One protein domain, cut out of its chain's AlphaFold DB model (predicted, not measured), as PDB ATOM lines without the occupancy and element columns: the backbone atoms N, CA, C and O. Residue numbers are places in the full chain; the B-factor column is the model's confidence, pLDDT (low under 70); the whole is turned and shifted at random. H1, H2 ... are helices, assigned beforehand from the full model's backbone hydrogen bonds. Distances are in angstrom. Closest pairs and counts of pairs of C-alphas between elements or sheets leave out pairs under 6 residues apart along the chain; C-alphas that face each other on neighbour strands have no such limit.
ATOM      1  N   LYS A   4     -19.289  -1.732  -6.920       82.31
ATOM      2  CA  LYS A   4     -19.812  -3.050  -6.532       82.31
ATOM      3  C   LYS A   4     -20.652  -3.691  -7.642       82.31
ATOM      4  O   LYS A   4     -20.569  -4.900  -7.819       82.31
ATOM      5  N   THR A   5     -21.418  -2.896  -8.389       85.75
ATOM      6  CA  THR A   5     -22.229  -3.379  -9.515       85.75
ATOM      7  C   THR A   5     -21.349  -3.819 -10.675       85.75
ATOM      8  O   THR A   5     -21.550  -4.909 -11.189       85.75
ATOM      9  N   ILE A   6     -20.312  -3.042 -11.000       85.88
ATOM     10  CA  ILE A   6     -19.363  -3.384 -12.070       85.88
ATOM     11  C   ILE A   6     -18.637  -4.697 -11.748       85.88
ATOM     12  O   ILE A   6     -18.572  -5.593 -12.582       85.88
ATOM     13  N   ILE A   7     -18.153  -4.854 -10.510       83.69
ATOM     14  CA  ILE A   7     -17.540  -6.112 -10.062       83.69
ATOM     15  C   ILE A   7     -18.549  -7.262 -10.084       83.69
ATOM     16  O   ILE A   7     -18.201  -8.373 -10.469       83.69
ATOM     17  N   HIS A   8     -19.798  -7.023  -9.685       83.94
ATOM     18  CA  HIS A   8     -20.835  -8.047  -9.739       83.94
ATOM     19  C   HIS A   8     -21.106  -8.513 -11.174       83.94
ATOM     20  O   HIS A   8     -21.126  -9.716 -11.412       83.94
ATOM     21  N   GLU A   9     -21.255  -7.589 -12.125       85.44
ATOM     22  CA  GLU A   9     -21.406  -7.915 -13.547       85.44
ATOM     23  C   GLU A   9     -20.187  -8.681 -14.069       85.44
ATOM     24  O   GLU A   9     -20.354  -9.719 -14.709       85.44
ATOM     25  N   LEU A  10     -18.970  -8.262 -13.708       83.75
ATOM     26  CA  LEU A  10     -17.733  -8.958 -14.073       83.75
ATOM     27  C   LEU A  10     -17.706 -10.408 -13.557       83.75
ATOM     28  O   LEU A  10     -17.322 -11.329 -14.278       83.75
ATOM     29  N   LEU A  11     -18.155 -10.632 -12.318       80.44
ATOM     30  CA  LEU A  11     -18.281 -11.973 -11.743       80.44
ATOM     31  C   LEU A  11     -19.399 -12.788 -12.404       80.44
ATOM     32  O   LEU A  11     -19.239 -13.994 -12.578       80.44
ATOM     33  N   GLN A  12     -20.507 -12.156 -12.801       81.25
ATOM     34  CA  GLN A  12     -21.582 -12.823 -13.539       81.25
ATOM     35  C   GLN A  12     -21.132 -13.285 -14.930       81.25
ATOM     36  O   GLN A  12     -21.531 -14.367 -15.356       81.25
ATOM     37  N   GLN A  13     -20.255 -12.531 -15.603       82.56
ATOM     38  CA  GLN A  13     -19.635 -12.968 -16.862       82.56
ATOM     39  C   GLN A  13     -18.699 -14.180 -16.677       82.56
ATOM     40  O   GLN A  13     -18.376 -14.865 -17.646       82.56
ATOM     41  N   ARG A  14     -18.265 -14.484 -15.441       81.31
ATOM     42  CA  ARG A  14     -17.311 -15.560 -15.120       81.31
ATOM     43  C   ARG A  14     -17.913 -16.560 -14.116       81.31
ATOM     44  O   ARG A  14     -17.486 -16.611 -12.957       81.31
ATOM     45  N   PRO A  15     -18.856 -17.422 -14.549       75.50
ATOM     46  CA  PRO A  15     -19.594 -18.313 -13.652       75.50
ATOM     47  C   PRO A  15     -18.687 -19.266 -12.863       75.50
ATOM     48  O   PRO A  15     -18.948 -19.513 -11.691       75.50
ATOM     49  N   GLN A  16     -17.579 -19.732 -13.449       78.12
ATOM     50  CA  GLN A  16     -16.623 -20.619 -12.771       78.12
ATOM     51  C   GLN A  16     -16.006 -19.968 -11.520       78.12
ATOM     52  O   GLN A  16     -15.957 -20.583 -10.454       78.12
ATOM     53  N   MET A  17     -15.596 -18.700 -11.627       76.00
ATOM     54  CA  MET A  17     -15.004 -17.961 -10.511       76.00
ATOM     55  C   MET A  17     -16.065 -17.599  -9.467       76.00
ATOM     56  O   MET A  17     -15.828 -17.724  -8.267       76.00
ATOM     57  N   HIS A  18     -17.264 -17.221  -9.917       78.88
ATOM     58  CA  HIS A  18     -18.403 -16.977  -9.035       78.88
ATOM     59  C   HIS A  18     -18.773 -18.229  -8.218       78.88
ATOM     60  O   HIS A  18     -19.001 -18.138  -7.011       78.88
ATOM     61  N   GLU A  19     -18.777 -19.416  -8.834       79.75
ATOM     62  CA  GLU A  19     -19.038 -20.676  -8.134       79.75
ATOM     63  C   GLU A  19     -17.923 -21.063  -7.157       79.75
ATOM     64  O   GLU A  19     -18.229 -21.515  -6.052       79.75
ATOM     65  N   GLN A  20     -16.649 -20.858  -7.508       79.19
ATOM     66  CA  GLN A  20     -15.528 -21.086  -6.586       79.19
ATOM     67  C   GLN A  20     -15.616 -20.178  -5.356       79.19
ATOM     68  O   GLN A  20     -15.599 -20.667  -4.227       79.19
ATOM     69  N   LEU A  21     -15.808 -18.874  -5.562       81.25
ATOM     70  CA  LEU A  21     -15.959 -17.902  -4.478       81.25
ATOM     71  C   LEU A  21     -17.197 -18.183  -3.616       81.25
ATOM     72  O   LEU A  21     -17.186 -17.955  -2.404       81.25
ATOM     73  N   ARG A  22     -18.275 -18.703  -4.218       80.12
ATOM     74  CA  ARG A  22     -19.475 -19.128  -3.490       80.12
ATOM     75  C   ARG A  22     -19.215 -20.370  -2.639       80.12
ATOM     76  O   ARG A  22     -19.651 -20.394  -1.488       80.12
ATOM     77  N   LYS A  23     -18.513 -21.376  -3.173       81.88
ATOM     78  CA  LYS A  23     -18.129 -22.593  -2.434       81.88
ATOM     79  C   LYS A  23     -17.231 -22.265  -1.244       81.88
ATOM     80  O   LYS A  23     -17.458 -22.798  -0.163       81.88
ATOM     81  N   ASP A  24     -16.309 -21.323  -1.422       79.31
ATOM     82  CA  ASP A  24     -15.400 -20.863  -0.367       79.31
ATOM     83  C   ASP A  24     -16.072 -19.906   0.643       79.31
ATOM     84  O   ASP A  24     -15.469 -19.489   1.625       79.31
ATOM     85  N   ARG A  25     -17.347 -19.531   0.423       79.88
ATOM     86  CA  ARG A  25     -18.069 -18.467   1.160       79.88
ATOM     87  C   ARG A  25     -17.339 -17.117   1.162       79.88
ATOM     88  O   ARG A  25     -17.646 -16.244   1.972       79.88
ATOM     89  N   GLN A  26     -16.427 -16.918   0.215       81.44
ATOM     90  CA  GLN A  26     -15.644 -15.698   0.056       81.44
ATOM     91  C   GLN A  26     -16.209 -14.742  -0.996       81.44
ATOM     92  O   GLN A  26     -15.626 -13.694  -1.242       81.44
ATOM     93  N   LEU A  27     -17.371 -15.039  -1.582       79.38
ATOM     94  CA  LEU A  27     -17.984 -14.197  -2.613       79.38
ATOM     95  C   LEU A  27     -18.142 -12.729  -2.187       79.38
ATOM     96  O   LEU A  27     -17.663 -11.836  -2.876       79.38
ATOM     97  N   LEU A  28     -18.768 -12.474  -1.035       81.31
ATOM     98  CA  LEU A  28     -18.965 -11.114  -0.522       81.31
ATOM     99  C   LEU A  28     -17.650 -10.397  -0.160       81.31
ATOM    100  O   LEU A  28     -17.468  -9.265  -0.617       81.31
ATOM    101  N   PRO A  29     -16.720 -10.995   0.616       83.25
ATOM    102  CA  PRO A  29     -15.452 -10.332   0.917       83.25
ATOM    103  C   PRO A  29     -14.572 -10.137  -0.326       83.25
ATOM    104  O   PRO A  29     -13.943  -9.090  -0.443       83.25
ATOM    105  N   ALA A  30     -14.578 -11.066  -1.288       81.62
ATOM    106  CA  ALA A  30     -13.865 -10.905  -2.554       81.62
ATOM    107  C   ALA A  30     -14.466  -9.775  -3.401       81.62
ATOM    108  O   ALA A  30     -13.733  -8.925  -3.895       81.62
ATOM    109  N   MET A  31     -15.798  -9.697  -3.509       84.19
ATOM    110  CA  MET A  31     -16.473  -8.577  -4.176       84.19
ATOM    111  C   MET A  31     -16.117  -7.235  -3.544       84.19
ATOM    112  O   MET A  31     -15.883  -6.257  -4.254       84.19
ATOM    113  N   GLU A  32     -16.079  -7.165  -2.213       86.19
ATOM    114  CA  GLU A  32     -15.703  -5.936  -1.528       86.19
ATOM    115  C   GLU A  32     -14.225  -5.585  -1.738       86.19
ATOM    116  O   GLU A  32     -13.905  -4.412  -1.943       86.19
ATOM    117  N   LEU A  33     -13.338  -6.581  -1.748       86.31
ATOM    118  CA  LEU A  33     -11.920  -6.400  -2.038       86.31
ATOM    119  C   LEU A  33     -11.715  -5.860  -3.457       86.31
ATOM    120  O   LEU A  33     -11.101  -4.807  -3.616       86.31
ATOM    121  N   TYR A  34     -12.310  -6.503  -4.463       85.62
ATOM    122  CA  TYR A  34     -12.218  -6.061  -5.854       85.62
ATOM    123  C   TYR A  34     -12.853  -4.687  -6.071       85.62
ATOM    124  O   TYR A  34     -12.304  -3.868  -6.798       85.62
ATOM    125  N   ALA A  35     -13.962  -4.371  -5.397       89.00
ATOM    126  CA  ALA A  35     -14.569  -3.046  -5.499       89.00
ATOM    127  C   ALA A  35     -13.677  -1.949  -4.892       89.00
ATOM    128  O   ALA A  35     -13.602  -0.843  -5.432       89.00
ATOM    129  N   ARG A  36     -12.997  -2.239  -3.774       88.62
ATOM    130  CA  ARG A  36     -12.027  -1.320  -3.158       88.62
ATOM    131  C   ARG A  36     -10.788  -1.148  -4.031       88.62
ATOM    132  O   ARG A  36     -10.303  -0.027  -4.160       88.62
ATOM    133  N   GLU A  37     -10.295  -2.230  -4.625       89.12
ATOM    134  CA  GLU A  37      -9.151  -2.196  -5.534       89.12
ATOM    135  C   GLU A  37      -9.470  -1.415  -6.810       89.12
ATOM    136  O   GLU A  37      -8.738  -0.490  -7.149       89.12
ATOM    137  N   LEU A  38     -10.617  -1.689  -7.441       88.81
ATOM    138  CA  LEU A  38     -11.094  -0.947  -8.607       88.81
ATOM    139  C   LEU A  38     -11.212   0.547  -8.306       88.81
ATOM    140  O   LEU A  38     -10.759   1.371  -9.095       88.81
ATOM    141  N   LYS A  39     -11.780   0.903  -7.147       91.12
ATOM    142  CA  LYS A  39     -11.871   2.301  -6.716       91.12
ATOM    143  C   LYS A  39     -10.479   2.933  -6.585       91.12
ATOM    144  O   LYS A  39     -10.269   4.008  -7.134       91.12
ATOM    145  N   ARG A  40      -9.542   2.270  -5.896       91.06
ATOM    146  CA  ARG A  40      -8.177   2.782  -5.691       91.06
ATOM    147  C   ARG A  40      -7.446   2.977  -7.019       91.06
ATOM    148  O   ARG A  40      -6.844   4.024  -7.227       91.06
ATOM    149  N   ASN A  41      -7.515   1.988  -7.908       89.50
ATOM    150  CA  ASN A  41      -6.877   2.058  -9.219       89.50
ATOM    151  C   ASN A  41      -7.510   3.163 -10.068       89.50
ATOM    152  O   ASN A  41      -6.788   3.941 -10.677       89.50
ATOM    153  N   HIS A  42      -8.840   3.279 -10.062       91.31
ATOM    154  CA  HIS A  42      -9.542   4.347 -10.768       91.31
ATOM    155  C   HIS A  42      -9.124   5.733 -10.258       91.31
ATOM    156  O   HIS A  42      -8.836   6.604 -11.068       91.31
ATOM    157  N   GLU A  43      -9.038   5.942  -8.940       90.94
ATOM    158  CA  GLU A  43      -8.563   7.211  -8.370       90.94
ATOM    159  C   GLU A  43      -7.118   7.515  -8.797       90.94
ATOM    160  O   GLU A  43      -6.867   8.600  -9.320       90.94
ATOM    161  N   ALA A  44      -6.213   6.536  -8.698       92.62
ATOM    162  CA  ALA A  44      -4.816   6.690  -9.106       92.62
ATOM    163  C   ALA A  44      -4.665   7.016 -10.603       92.62
ATOM    164  O   ALA A  44      -3.935   7.939 -10.969       92.62
ATOM    165  N   TRP A  45      -5.386   6.305 -11.477       91.19
ATOM    166  CA  TRP A  45      -5.389   6.580 -12.914       91.19
ATOM    167  C   TRP A  45      -6.012   7.937 -13.231       91.19
ATOM    168  O   TRP A  45      -5.488   8.659 -14.074       91.19
ATOM    169  N   LYS A  46      -7.072   8.338 -12.520       91.50
ATOM    170  CA  LYS A  46      -7.699   9.650 -12.705       91.50
ATOM    171  C   LYS A  46      -6.734  10.779 -12.352       91.50
ATOM    172  O   LYS A  46      -6.634  11.748 -13.100       91.50
ATOM    173  N   GLU A  47      -6.013  10.662 -11.238       90.88
ATOM    174  CA  GLU A  47      -4.993  11.637 -10.831       90.88
ATOM    175  C   GLU A  47      -3.833  11.698 -11.829       90.88
ATOM    176  O   GLU A  47      -3.375  12.785 -12.185       90.88
ATOM    177  N   LEU A  48      -3.374  10.546 -12.320       90.94
ATOM    178  CA  LEU A  48      -2.296  10.467 -13.303       90.94
ATOM    179  C   LEU A  48      -2.709  11.081 -14.650       90.94
ATOM    180  O   LEU A  48      -1.982  11.903 -15.202       90.94
ATOM    181  N   LEU A  49      -3.903  10.760 -15.149       90.38
ATOM    182  CA  LEU A  49      -4.433  11.315 -16.397       90.38
ATOM    183  C   LEU A  49      -4.726  12.814 -16.293       90.38
ATOM    184  O   LEU A  49      -4.450  13.545 -17.239       90.38
ATOM    185  N   THR A  50      -5.196  13.296 -15.140       90.31
ATOM    186  CA  THR A  50      -5.382  14.740 -14.901       90.31
ATOM    187  C   THR A  50      -4.051  15.491 -14.965       90.31
ATOM    188  O   THR A  50      -3.990  16.592 -15.504       90.31
ATOM    189  N   GLN A  51      -2.967  14.893 -14.462       88.81
ATOM    190  CA  GLN A  51      -1.626  15.483 -14.543       88.81
ATOM    191  C   GLN A  51      -1.050  15.444 -15.964       88.81
ATOM    192  O   GLN A  51      -0.408  16.402 -16.388       88.81
ATOM    193  N   LEU A  52      -1.280  14.358 -16.708       88.94
ATOM    194  CA  LEU A  52      -0.812  14.225 -18.091       88.94
ATOM    195  C   LEU A  52      -1.603  15.100 -19.070       88.94
ATOM    196  O   LEU A  52      -1.057  15.558 -20.073       88.94
ATOM    197  N   ARG A  53      -2.898  15.294 -18.807       88.44
ATOM    198  CA  ARG A  53      -3.847  15.971 -19.692       88.44
ATOM    199  C   ARG A  53      -4.784  16.892 -18.898       88.44
ATOM    200  O   ARG A  53      -5.982  16.626 -18.823       88.44
ATOM    201  N   PRO A  54      -4.273  18.005 -18.346       81.25
ATOM    202  CA  PRO A  54      -5.087  18.925 -17.550       81.25
ATOM    203  C   PRO A  54      -6.152  19.670 -18.370       81.25
ATOM    204  O   PRO A  54      -7.110  20.175 -17.799       81.25
ATOM    205  N   ASP A  55      -5.990  19.733 -19.696       86.56
ATOM    206  CA  ASP A  55      -6.924  20.396 -20.621       86.56
ATOM    207  C   ASP A  55      -8.109  19.496 -21.026       86.56
ATOM    208  O   ASP A  55      -9.080  19.946 -21.625       86.56
ATOM    209  N   SER A  56      -8.036  18.195 -20.718       87.25
ATOM    210  CA  SER A  56      -9.096  17.247 -21.063       87.25
ATOM    211  C   SER A  56     -10.274  17.329 -20.099       87.25
ATOM    212  O   SER A  56     -10.130  17.637 -18.917       87.25
ATOM    213  N   ASP A  57     -11.458  16.999 -20.613       89.50
ATOM    214  CA  ASP A  57     -12.670  17.014 -19.809       89.50
ATOM    215  C   ASP A  57     -12.586  15.975 -18.668       89.50
ATOM    216  O   ASP A  57     -12.241  14.809 -18.907       89.50
ATOM    217  N   PRO A  58     -12.924  16.351 -17.423       83.00
ATOM    218  CA  PRO A  58     -12.820  15.462 -16.268       83.00
ATOM    219  C   PRO A  58     -13.698  14.208 -16.379       83.00
ATOM    220  O   PRO A  58     -13.387  13.198 -15.747       83.00
ATOM    221  N   SER A  59     -14.779  14.239 -17.167       85.06
ATOM    222  CA  SER A  59     -15.598  13.055 -17.443       85.06
ATOM    223  C   SER A  59     -14.897  12.076 -18.384       85.06
ATOM    224  O   SER A  59     -14.949  10.875 -18.136       85.06
ATOM    225  N   GLN A  60     -14.178  12.571 -19.399       87.69
ATOM    226  CA  GLN A  60     -13.372  11.737 -20.299       87.69
ATOM    227  C   GLN A  60     -12.220  11.079 -19.537       87.69
ATOM    228  O   GLN A  60     -12.008   9.878 -19.658       87.69
ATOM    229  N   ILE A  61     -11.547  11.848 -18.675       89.50
ATOM    230  CA  ILE A  61     -10.477  11.341 -17.811       89.50
ATOM    231  C   ILE A  61     -11.003  10.262 -16.854       89.50
ATOM    232  O   ILE A  61     -10.347   9.242 -16.656       89.50
ATOM    233  N   ALA A  62     -12.179  10.468 -16.254       86.38
ATOM    234  CA  ALA A  62     -12.780   9.480 -15.361       86.38
ATOM    235  C   ALA A  62     -13.188   8.193 -16.099       86.38
ATOM    236  O   ALA A  62     -12.984   7.102 -15.568       86.38
ATOM    237  N   SER A  63     -13.734   8.299 -17.313       86.88
ATOM    238  CA  SER A  63     -14.050   7.127 -18.137       86.88
ATOM    239  C   SER A  63     -12.789   6.354 -18.523       86.88
ATOM    240  O   SER A  63     -12.708   5.160 -18.246       86.88
ATOM    241  N   GLU A  64     -11.769   7.042 -19.042       90.94
ATOM    242  CA  GLU A  64     -10.505   6.420 -19.458       90.94
ATOM    243  C   GLU A  64      -9.790   5.766 -18.262       90.94
ATOM    244  O   GLU A  64      -9.356   4.615 -18.334       90.94
ATOM    245  N   ALA A  65      -9.749   6.444 -17.111       91.81
ATOM    246  CA  ALA A  65      -9.192   5.886 -15.883       91.81
ATOM    247  C   ALA A  65      -9.928   4.617 -15.421       91.81
ATOM    248  O   ALA A  65      -9.296   3.679 -14.929       91.81
ATOM    249  N   LEU A  66     -11.258   4.582 -15.549       87.88
ATOM    250  CA  LEU A  66     -12.063   3.421 -15.185       87.88
ATOM    251  C   LEU A  66     -11.805   2.241 -16.130       87.88
ATOM    252  O   LEU A  66     -11.664   1.117 -15.655       87.88
ATOM    253  N   GLU A  67     -11.713   2.488 -17.436       89.62
ATOM    254  CA  GLU A  67     -11.409   1.462 -18.439       89.62
ATOM    255  C   GLU A  67     -10.036   0.823 -18.191       89.62
ATOM    256  O   GLU A  67      -9.918  -0.405 -18.173       89.62
ATOM    257  N   ILE A  68      -9.008   1.633 -17.912       90.19
ATOM    258  CA  ILE A  68      -7.664   1.129 -17.592       90.19
ATOM    259  C   ILE A  68      -7.686   0.333 -16.280       90.19
ATOM    260  O   ILE A  68      -7.134  -0.765 -16.210       90.19
ATOM    261  N   ALA A  69      -8.354   0.853 -15.244       90.25
ATOM    262  CA  ALA A  69      -8.461   0.180 -13.952       90.25
ATOM    263  C   ALA A  69      -9.194  -1.168 -14.045       90.25
ATOM    264  O   ALA A  69      -8.808  -2.115 -13.357       90.25
ATOM    265  N   LEU A  70     -10.229  -1.263 -14.885       86.81
ATOM    266  CA  LEU A  70     -10.935  -2.517 -15.149       86.81
ATOM    267  C   LEU A  70     -10.041  -3.510 -15.874       86.81
ATOM    268  O   LEU A  70      -9.938  -4.649 -15.432       86.81
ATOM    269  N   LYS A  71      -9.337  -3.073 -16.918       85.69
ATOM    270  CA  LYS A  71      -8.439  -3.941 -17.680       85.69
ATOM    271  C   LYS A  71      -7.304  -4.510 -16.820       85.69
ATOM    272  O   LYS A  71      -7.025  -5.700 -16.897       85.69
ATOM    273  N   GLU A  72      -6.705  -3.687 -15.958       87.25
ATOM    274  CA  GLU A  72      -5.705  -4.118 -14.964       87.25
ATOM    275  C   GLU A  72      -6.277  -5.142 -13.973       87.25
ATOM    276  O   GLU A  72      -5.615  -6.116 -13.617       87.25
ATOM    277  N   LEU A  73      -7.512  -4.932 -13.511       84.69
ATOM    278  CA  LEU A  73      -8.173  -5.874 -12.615       84.69
ATOM    279  C   LEU A  73      -8.466  -7.201 -13.329       84.69
ATOM    280  O   LEU A  73      -8.264  -8.266 -12.755       84.69
ATOM    281  N   GLU A  74      -8.917  -7.148 -14.580       81.50
ATOM    282  CA  GLU A  74      -9.204  -8.329 -15.390       81.50
ATOM    283  C   GLU A  74      -7.967  -9.156 -15.734       81.50
ATOM    284  O   GLU A  74      -8.088 -10.380 -15.775       81.50
ATOM    285  N   ASP A  75      -6.819  -8.508 -15.954       80.88
ATOM    286  CA  ASP A  75      -5.519  -9.152 -16.180       80.88
ATOM    287  C   ASP A  75      -5.024  -9.893 -14.926       80.88
ATOM    288  O   ASP A  75      -4.552 -11.028 -14.999       80.88
ATOM    289  N   ARG A  76      -5.218  -9.289 -13.745       74.19
ATOM    290  CA  ARG A  76      -4.850  -9.890 -12.450       74.19
ATOM    291  C   ARG A  76      -5.763 -11.033 -12.032       74.19
ATOM    292  O   ARG A  76      -5.348 -11.908 -11.269       74.19
ATOM    293  N   LEU A  77      -7.017 -11.010 -12.473       70.06
ATOM    294  CA  LEU A  77      -7.955 -12.090 -12.215       70.06
ATOM    295  C   LEU A  77      -7.558 -13.298 -13.071       70.06
ATOM    296  O   LEU A  77      -7.591 -13.191 -14.297       70.06
TER     297      LEU A  77
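Overview. This is residues 4 to 77 of the 105 residues of an uncharacterized protein of Gemmataceae bacterium (UniProt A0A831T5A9). What shape do these atoms make? One long helix, H3, makes the length of a rod; H4 folds back and crosses it, and the short helices H1 and H2 make a corner at H3's beginning, with H1 packing on H3's residues 31 to 35. What is it built of? The printed part has 74 residues with four named helices, in the order H1, H2, H3, H4, and no named strand: all helix. How spread out is it? It is loose, with a radius of gyration of the C-alphas of 14.2 A, and spans 48 by 19 by 18 A.

Arrangement. What does the first helix meet? H1, residues 4 to 12, and H2, residues 15 to 23, only just touch, with 3 pairs of C-alphas within 8 A, only at the corner by their link; the closest C-alphas are those of Leu 11 and His 18, 5.7 A apart. H1 touches H3, residues 27 to 52, opposite ways at a steep tilt of 63 degrees, closest at the C-alphas of Lys 4 and Ala 35, 5.3 A apart. What does H3 touch besides? As the hub, H3 also touches H4, residues 58 to 76, opposite ways at a steep tilt of 48 degrees, with the C-alphas of Trp 45 and Ala 65 closest at 4.9 A. H2 and H3 only just touch, with 3 pairs within 8 A, only at the corner, closest at the C-alphas of Leu 21 and Leu 27, 4.6 A apart. What of H4 and the backbones? H4 and H2 are apart, while H4 and H1 are near each other. In H1, H2, H3 and H4 every O i to N i+4 pair is within hydrogen-bond range.

Along the chain. Where does H1 begin? C-alpha 4 is at (-19.812, -3.050, -6.532); H1 is 12.2 A long and H2 12.1 A. How long are the others? H3 measures 36.6 A and H4 26.8 A, ending with C-alpha 76 at (-4.850, -9.890, -12.450).

Size, cuts and confidence. How far does it reach? The two C-alphas farthest apart, those of Lys 23 and Asp 55, are 48.0 A apart. Is it continuous and confident? The printed part has no cut, the three links are tight, and no printed residue is under 70 in pLDDT.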